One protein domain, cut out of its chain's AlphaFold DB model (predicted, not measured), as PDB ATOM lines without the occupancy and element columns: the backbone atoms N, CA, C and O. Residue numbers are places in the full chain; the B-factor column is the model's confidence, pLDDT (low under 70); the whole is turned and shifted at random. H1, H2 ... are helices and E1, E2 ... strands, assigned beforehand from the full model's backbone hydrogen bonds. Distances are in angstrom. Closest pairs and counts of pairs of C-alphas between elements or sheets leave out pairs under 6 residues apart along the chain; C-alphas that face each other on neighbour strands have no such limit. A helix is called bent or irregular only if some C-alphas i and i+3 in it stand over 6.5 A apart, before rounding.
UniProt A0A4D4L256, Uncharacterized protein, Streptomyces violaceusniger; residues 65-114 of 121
ATOM      1  N   ALA A  65      34.823  15.186 -21.311       86.12
ATOM      2  CA  ALA A  65      36.198  14.724 -21.122       86.12
ATOM      3  C   ALA A  65      37.058  14.879 -22.391       86.12
ATOM      4  O   ALA A  65      38.189  15.350 -22.334       86.12
ATOM      5  N   GLY A  66      36.513  14.548 -23.567       85.50
ATOM      6  CA  GLY A  66      37.224  14.730 -24.838       85.50
ATOM      7  C   GLY A  66      37.472  16.205 -25.160       85.50
ATOM      8  O   GLY A  66      38.505  16.559 -25.726       85.50
ATOM      9  N   ARG A  67      36.546  17.079 -24.760       83.75
ATOM     10  CA  ARG A  67      36.694  18.525 -24.901       83.75
ATOM     11  C   ARG A  67      37.800  19.075 -24.002       83.75
ATOM     12  O   ARG A  67      38.595  19.873 -24.482       83.75
ATOM     13  N   GLU A  68      37.823  18.663 -22.743       87.06
ATOM     14  CA  GLU A  68      38.814  19.093 -21.757       87.06
ATOM     15  C   GLU A  68      40.226  18.665 -22.162       87.06
ATOM     16  O   GLU A  68      41.131  19.491 -22.196       87.06
ATOM     17  N   ILE A  69      40.390  17.413 -22.598       93.00
ATOM     18  CA  ILE A  69      41.673  16.911 -23.105       93.00
ATOM     19  C   ILE A  69      42.121  17.702 -24.339       93.00
ATOM     20  O   ILE A  69      43.273  18.115 -24.421       93.00
ATOM     21  N   ALA A  70      41.222  17.945 -25.297       87.94
ATOM     22  CA  ALA A  70      41.563  18.712 -26.493       87.94
ATOM     23  C   ALA A  70      41.959  20.163 -26.166       87.94
ATOM     24  O   ALA A  70      42.872  20.700 -26.790       87.94
ATOM     25  N   GLU A  71      41.282  20.793 -25.201       89.00
ATOM     26  CA  GLU A  71      41.626  22.133 -24.712       89.00
ATOM     27  C   GLU A  71      42.993  22.136 -24.020       89.00
ATOM     28  O   GLU A  71      43.817  22.987 -24.345       89.00
ATOM     29  N   GLY A  72      43.270  21.155 -23.155       96.38
ATOM     30  CA  GLY A  72      44.565  21.009 -22.490       96.38
ATOM     31  C   GLY A  72      45.714  20.818 -23.479       96.38
ATOM     32  O   GLY A  72      46.691  21.556 -23.433       96.38
ATOM     33  N   ILE A  73      45.567  19.896 -24.439       96.00
ATOM     34  CA  ILE A  73      46.583  19.666 -25.479       96.00
ATOM     35  C   ILE A  73      46.847  20.948 -26.272       96.00
ATOM     36  O   ILE A  73      48.002  21.303 -26.489       96.00
ATOM     37  N   ALA A  74      45.794  21.647 -26.706       93.31
ATOM     38  CA  ALA A  74      45.946  22.861 -27.501       93.31
ATOM     39  C   ALA A  74      46.611  23.994 -26.709       93.31
ATOM     40  O   ALA A  74      47.510  24.646 -27.234       93.31
ATOM     41  N   ALA A  75      46.198  24.211 -25.457       95.12
ATOM     42  CA  ALA A  75      46.780  25.232 -24.589       95.12
ATOM     43  C   ALA A  75      48.264  24.951 -24.331       95.12
ATOM     44  O   ALA A  75      49.106  25.783 -24.659       95.12
ATOM     45  N   THR A  76      48.592  23.746 -23.862       97.44
ATOM     46  CA  THR A  76      49.976  23.362 -23.567       97.44
ATOM     47  C   THR A  76      50.857  23.404 -24.812       97.44
ATOM     48  O   THR A  76      51.990  23.870 -24.742       97.44
ATOM     49  N   ALA A  77      50.362  22.963 -25.972       94.44
ATOM     50  CA  ALA A  77      51.133  23.029 -27.212       94.44
ATOM     51  C   ALA A  77      51.474  24.474 -27.608       94.44
ATOM     52  O   ALA A  77      52.600  24.735 -28.019       94.44
ATOM     53  N   VAL A  78      50.526  25.409 -27.470       93.00
ATOM     54  CA  VAL A  78      50.759  26.830 -27.773       93.00
ATOM     55  C   VAL A  78      51.713  27.459 -26.761       93.00
ATOM     56  O   VAL A  78      52.627  28.172 -27.163       93.00
ATOM     57  N   GLU A  79      51.537  27.174 -25.472       94.88
ATOM     58  CA  GLU A  79      52.417  27.667 -24.409       94.88
ATOM     59  C   GLU A  79      53.860  27.213 -24.625       94.88
ATOM     60  O   GLU A  79      54.758  28.045 -24.693       94.88
ATOM     61  N   VAL A  80      54.083  25.909 -24.819       95.06
ATOM     62  CA  VAL A  80      55.424  25.352 -25.051       95.06
ATOM     63  C   VAL A  80      56.037  25.896 -26.339       95.06
ATOM     64  O   VAL A  80      57.231  26.187 -26.376       95.06
ATOM     65  N   LEU A  81      55.239  26.046 -27.400       91.94
ATOM     66  CA  LEU A  81      55.716  26.603 -28.662       91.94
ATOM     67  C   LEU A  81      56.220  28.041 -28.483       91.94
ATOM     68  O   LEU A  81      57.319  28.351 -28.934       91.94
ATOM     69  N   LEU A  82      55.435  28.898 -27.827       91.44
ATOM     70  CA  LEU A  82      55.779  30.310 -27.636       91.44
ATOM     71  C   LEU A  82      56.871  30.520 -26.580       91.44
ATOM     72  O   LEU A  82      57.647  31.462 -26.703       91.44
ATOM     73  N   ASP A  83      56.964  29.642 -25.582       91.62
ATOM     74  CA  ASP A  83      58.048  29.643 -24.592       91.62
ATOM     75  C   ASP A  83      59.402  29.317 -25.241       91.62
ATOM     76  O   ASP A  83      60.418  29.948 -24.952       91.62
ATOM     77  N   ARG A  84      59.420  28.355 -26.172       90.06
ATOM     78  CA  ARG A  84      60.650  27.926 -26.852       90.06
ATOM     79  C   ARG A  84      61.030  28.794 -28.047       90.06
ATOM     80  O   ARG A  84      62.219  28.910 -28.330       90.06
ATOM     81  N   LEU A  85      60.057  29.370 -28.753       92.06
ATOM     82  CA  LEU A  85      60.262  30.163 -29.969       92.06
ATOM     83  C   LEU A  85      59.525  31.514 -29.866       92.06
ATOM     84  O   LEU A  85      58.496  31.707 -30.520       92.06
ATOM     85  N   PRO A  86      60.026  32.460 -29.053       87.31
ATOM     86  CA  PRO A  86      59.333  33.724 -28.797       87.31
ATOM     87  C   PRO A  86      59.294  34.670 -30.010       87.31
ATOM     88  O   PRO A  86      58.457  35.568 -30.054       87.31
ATOM     89  N   ASP A  87      60.179  34.490 -30.995       88.81
ATOM     90  CA  ASP A  87      60.289  35.318 -32.203       88.81
ATOM     91  C   ASP A  87      59.693  34.655 -33.461       88.81
ATOM     92  O   ASP A  87      59.935  35.110 -34.582       88.81
ATOM     93  N   VAL A  88      58.896  33.592 -33.290       90.12
ATOM     94  CA  VAL A  88      58.264  32.881 -34.406       90.12
ATOM     95  C   VAL A  88      57.271  33.776 -35.150       90.12
ATOM     96  O   VAL A  88      56.343  34.346 -34.573       90.12
ATOM     97  N   ARG A  89      57.427  33.863 -36.472       90.38
ATOM     98  CA  ARG A  89      56.490  34.562 -37.358       90.38
ATOM     99  C   ARG A  89      56.153  33.725 -38.590       90.38
ATOM    100  O   ARG A  89      57.010  32.974 -39.054       90.38
ATOM    101  N   PRO A  90      54.938  33.839 -39.157       89.06
ATOM    102  CA  PRO A  90      54.629  33.233 -40.447       89.06
ATOM    103  C   PRO A  90      55.588  33.744 -41.532       89.06
ATOM    104  O   PRO A  90      55.832  34.947 -41.626       89.06
ATOM    105  N   ALA A  91      56.131  32.831 -42.335       90.56
ATOM    106  CA  ALA A  91      57.037  33.154 -43.444       90.56
ATOM    107  C   ALA A  91      56.288  33.637 -44.702       90.56
ATOM    108  O   ALA A  91      56.875  34.228 -45.601       90.56
ATOM    109  N   VAL A  92      54.983  33.365 -44.768       90.38
ATOM    110  CA  VAL A  92      54.109  33.666 -45.908       90.38
ATOM    111  C   VAL A  92      52.906  34.487 -45.458       90.38
ATOM    112  O   VAL A  92      52.544  34.482 -44.275       90.38
ATOM    113  N   ALA A  93      52.266  35.183 -46.401       87.44
ATOM    114  CA  ALA A  93      51.028  35.894 -46.122       87.44
ATOM    115  C   ALA A  93      49.899  34.911 -45.727       87.44
ATOM    116  O   ALA A  93      49.886  33.762 -46.180       87.44
ATOM    117  N   PRO A  94      48.930  35.312 -44.881       83.88
ATOM    118  CA  PRO A  94      47.872  34.415 -44.404       83.88
ATOM    119  C   PRO A  94      47.006  33.784 -45.506       83.88
ATOM    120  O   PRO A  94      46.442  32.707 -45.312       83.88
ATOM    121  N   ASP A  95      46.871  34.461 -46.643       85.69
ATOM    122  CA  ASP A  95      46.136  34.013 -47.825       85.69
ATOM    123  C   ASP A  95      46.897  32.979 -48.668       85.69
ATOM    124  O   ASP A  95      46.269  32.220 -49.408       85.69
ATOM    125  N   GLU A  96      48.214  32.874 -48.488       87.75
ATOM    126  CA  GLU A  96      49.075  31.881 -49.142       87.75
ATOM    127  C   GLU A  96      49.169  30.561 -48.356       87.75
ATOM    128  O   GLU A  96      49.757  29.586 -48.823       87.75
ATOM    129  N   ILE A  97      48.574  30.498 -47.159       90.00
ATOM    130  CA  ILE A  97      48.569  29.289 -46.331       90.00
ATOM    131  C   ILE A  97      47.766  28.187 -47.024       90.00
ATOM    132  O   ILE A  97      46.569  28.324 -47.286       90.00
ATOM    133  N   GLU A  98      48.406  27.040 -47.242       88.62
ATOM    134  CA  GLU A  98      47.731  25.876 -47.798       88.62
ATOM    135  C   GLU A  98      46.796  25.241 -46.758       88.62
ATOM    136  O   GLU A  98      47.199  24.841 -45.662       88.62
ATOM    137  N   TRP A  99      45.519  25.104 -47.118       88.56
ATOM    138  CA  TRP A  99      44.504  24.480 -46.274       88.56
ATOM    139  C   TRP A  99      44.150  23.088 -46.773       88.56
ATOM    140  O   TRP A  99      43.628  22.912 -47.874       88.56
ATOM    141  N   ARG A 100      44.301  22.090 -45.901       89.56
ATOM    142  CA  ARG A 100      43.785  20.748 -46.147       89.56
ATOM    143  C   ARG A 100      42.325  20.677 -45.722       89.56
ATOM    144  O   ARG A 100      42.000  20.718 -44.533       89.56
ATOM    145  N   VAL A 101      41.436  20.519 -46.699       88.81
ATOM    146  CA  VAL A 101      40.003  20.300 -46.475       88.81
ATOM    147  C   VAL A 101      39.665  18.849 -46.801       88.81
ATOM    148  O   VAL A 101      39.786  18.404 -47.937       88.81
ATOM    149  N   THR A 102      39.220  18.108 -45.793       84.44
ATOM    150  CA  THR A 102      38.636  16.770 -45.943       84.44
ATOM    151  C   THR A 102      37.157  16.811 -45.565       84.44
ATOM    152  O   THR A 102      36.672  17.798 -45.012       84.44
ATOM    153  N   LEU A 103      36.431  15.722 -45.820       81.44
ATOM    154  CA  LEU A 103      35.013  15.615 -45.458       81.44
ATOM    155  C   LEU A 103      34.749  15.771 -43.948       81.44
ATOM    156  O   LEU A 103      33.642  16.131 -43.560       81.44
ATOM    157  N   VAL A 104      35.747  15.497 -43.102       78.94
ATOM    158  CA  VAL A 104      35.601  15.437 -41.636       78.94
ATOM    159  C   VAL A 104      36.427  16.481 -40.890       78.94
ATOM    160  O   VAL A 104      36.067  16.870 -39.779       78.94
ATOM    161  N   MET A 105      37.521  16.943 -41.489       80.56
ATOM    162  CA  MET A 105      38.480  17.846 -40.862       80.56
ATOM    163  C   MET A 105      38.938  18.908 -41.850       80.56
ATOM    164  O   MET A 105      39.196  18.621 -43.021       80.56
ATOM    165  N   ARG A 106      39.097  20.124 -41.339       88.38
ATOM    166  CA  ARG A 106      39.810  21.211 -41.998       88.38
ATOM    167  C   ARG A 106      40.968  21.614 -41.101       88.38
ATOM    168  O   ARG A 106      40.753  21.840 -39.915       88.38
ATOM    169  N   GLY A 107      42.157  21.720 -41.672       89.44
ATOM    170  CA  GLY A 107      43.353  22.160 -40.968       89.44
ATOM    171  C   GLY A 107      44.336  22.816 -41.923       89.44
ATOM    172  O   GLY A 107      44.195  22.702 -43.142       89.44
ATOM    173  N   VAL A 108      45.312  23.514 -41.359       90.38
ATOM    174  CA  VAL A 108      46.455  24.019 -42.117       90.38
ATOM    175  C   VAL A 108      47.288  22.815 -42.562       90.38
ATOM    176  O   VAL A 108      47.584  21.941 -41.750       90.38
ATOM    177  N   ALA A 109      47.582  22.720 -43.858       90.56
ATOM    178  CA  ALA A 109      48.380  21.630 -44.414       90.56
ATOM    179  C   ALA A 109      49.859  21.798 -44.043       90.56
ATOM    180  O   ALA A 109      50.499  20.847 -43.601       90.56
ATOM    181  N   ALA A 110      50.357  23.026 -44.168       88.69
ATOM    182  CA  ALA A 110      51.681  23.445 -43.742       88.69
ATOM    183  C   ALA A 110      51.607  24.889 -43.238       88.69
ATOM    184  O   ALA A 110      50.913  25.716 -43.831       88.69
ATOM    185  N   LEU A 111      52.313  25.185 -42.146       89.88
ATOM    186  CA  LEU A 111      52.465  26.540 -41.619       89.88
ATOM    187  C   LEU A 111      53.946  26.929 -41.706       89.88
ATOM    188  O   LEU A 111      54.703  26.615 -40.787       89.88
ATOM    189  N   PRO A 112      54.382  27.554 -42.813       90.44
ATOM    190  CA  PRO A 112      55.746  28.045 -42.945       90.44
ATOM    191  C   PRO A 112      56.015  29.138 -41.908       90.44
ATOM    192  O   PRO A 112      55.271  30.120 -41.837       90.44
ATOM    193  N   VAL A 113      57.070  28.975 -41.112       92.19
ATOM    194  CA  VAL A 113      57.481  29.940 -40.084       92.19
ATOM    195  C   VAL A 113      58.960  30.276 -40.208       92.19
ATOM    196  O   VAL A 113      59.772  29.430 -40.575       92.19
ATOM    197  N   GLU A 114      59.296  31.512 -39.871       91.31
ATOM    198  CA  GLU A 114      60.658  31.999 -39.692       91.31
ATOM    199  C   GLU A 114      60.870  32.292 -38.206       91.31
ATOM    200  O   GLU A 114      60.016  32.899 -37.557       91.31
TER     201      GLU A 114
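Overview. This is residues 65 to 114 of the 121 residues of an uncharacterized protein of Streptomyces violaceusniger (UniProt A0A4D4L256). The model is a flat, open U: a small two-stranded hairpin of E1 and E2 makes one arm, the long free helix H1 makes the other, and the long link of residues 85 to 98 curves round between them. The stretch after E2 runs back to this link, where residues 113 to 114 pair with residues 89 to 90, and the space between H1 and the hairpin is empty. The printed part has 50 residues with one named helix and two named strands, in the order H1, E1, E2, and the sheet E1 - E2 is antiparallel. The class is mixed, helices and strands. The whole is loose, with a radius of gyration of the C-alphas of 13.5 A, and spans 36 by 34 by 11 A.

Along the chain. Strand E1 is residues 99 to 101, 6.1 A from first to last C-alpha, and begins with the C-alpha of Trp 99 at (44.504, 24.480, -46.274). Strand E2 is residues 106 to 108, 7.2 A long in the same measure, and ends with the C-alpha of Val 108 at (46.455, 24.019, -42.117). Helix H1 is residues 65 to 84, 28.4 A from its first to its last C-alpha. It begins with the C-alpha of Ala 65 at (36.198, 14.724, -21.122). H1 is neither bent nor irregular.

Arrangement. E1 and E2 are antiparallel neighbours, with 160 degrees between their N-to-C directions. They form a hairpin through a tight link of 4 residues. The C-alphas of Trp 99 and Val 108 face each other at 4.6 A, and those of Arg 100 and Gly 107 face each other at 5.4 A. Across the pair, N 100 and O 107 are 2.8 A apart and N 107 and O 100 are 3.0 A apart, both within hydrogen-bond range. Residues 89 to 90 and residues 113 to 114 form a short antiparallel pairing outside the named strands. H1 and E2 are apart, with no C-alpha of the one within 8 A of the other. H1 stands free along residues 65 to 84. In H1 every O i to N i+4 pair is within hydrogen-bond range.

Size, cuts and confidence. The two C-alphas farthest apart are those of Ala 65 and Val 92, at 36.0 A, and the first and last printed C-alphas, of Ala 65 and Glu 114, are 35.2 A apart. Without H1, the body of 30 residues spans 35 by 18 by 9 A, with a radius of gyration of 11.2 A. The link from H1 to E1 is long, 14 residues, and its C-alphas lie 11 to 16 A from the mean of all C-alphas. The printed part has no cut. The mean pLDDT of the printed part is 89.6, and no printed residue is under 70.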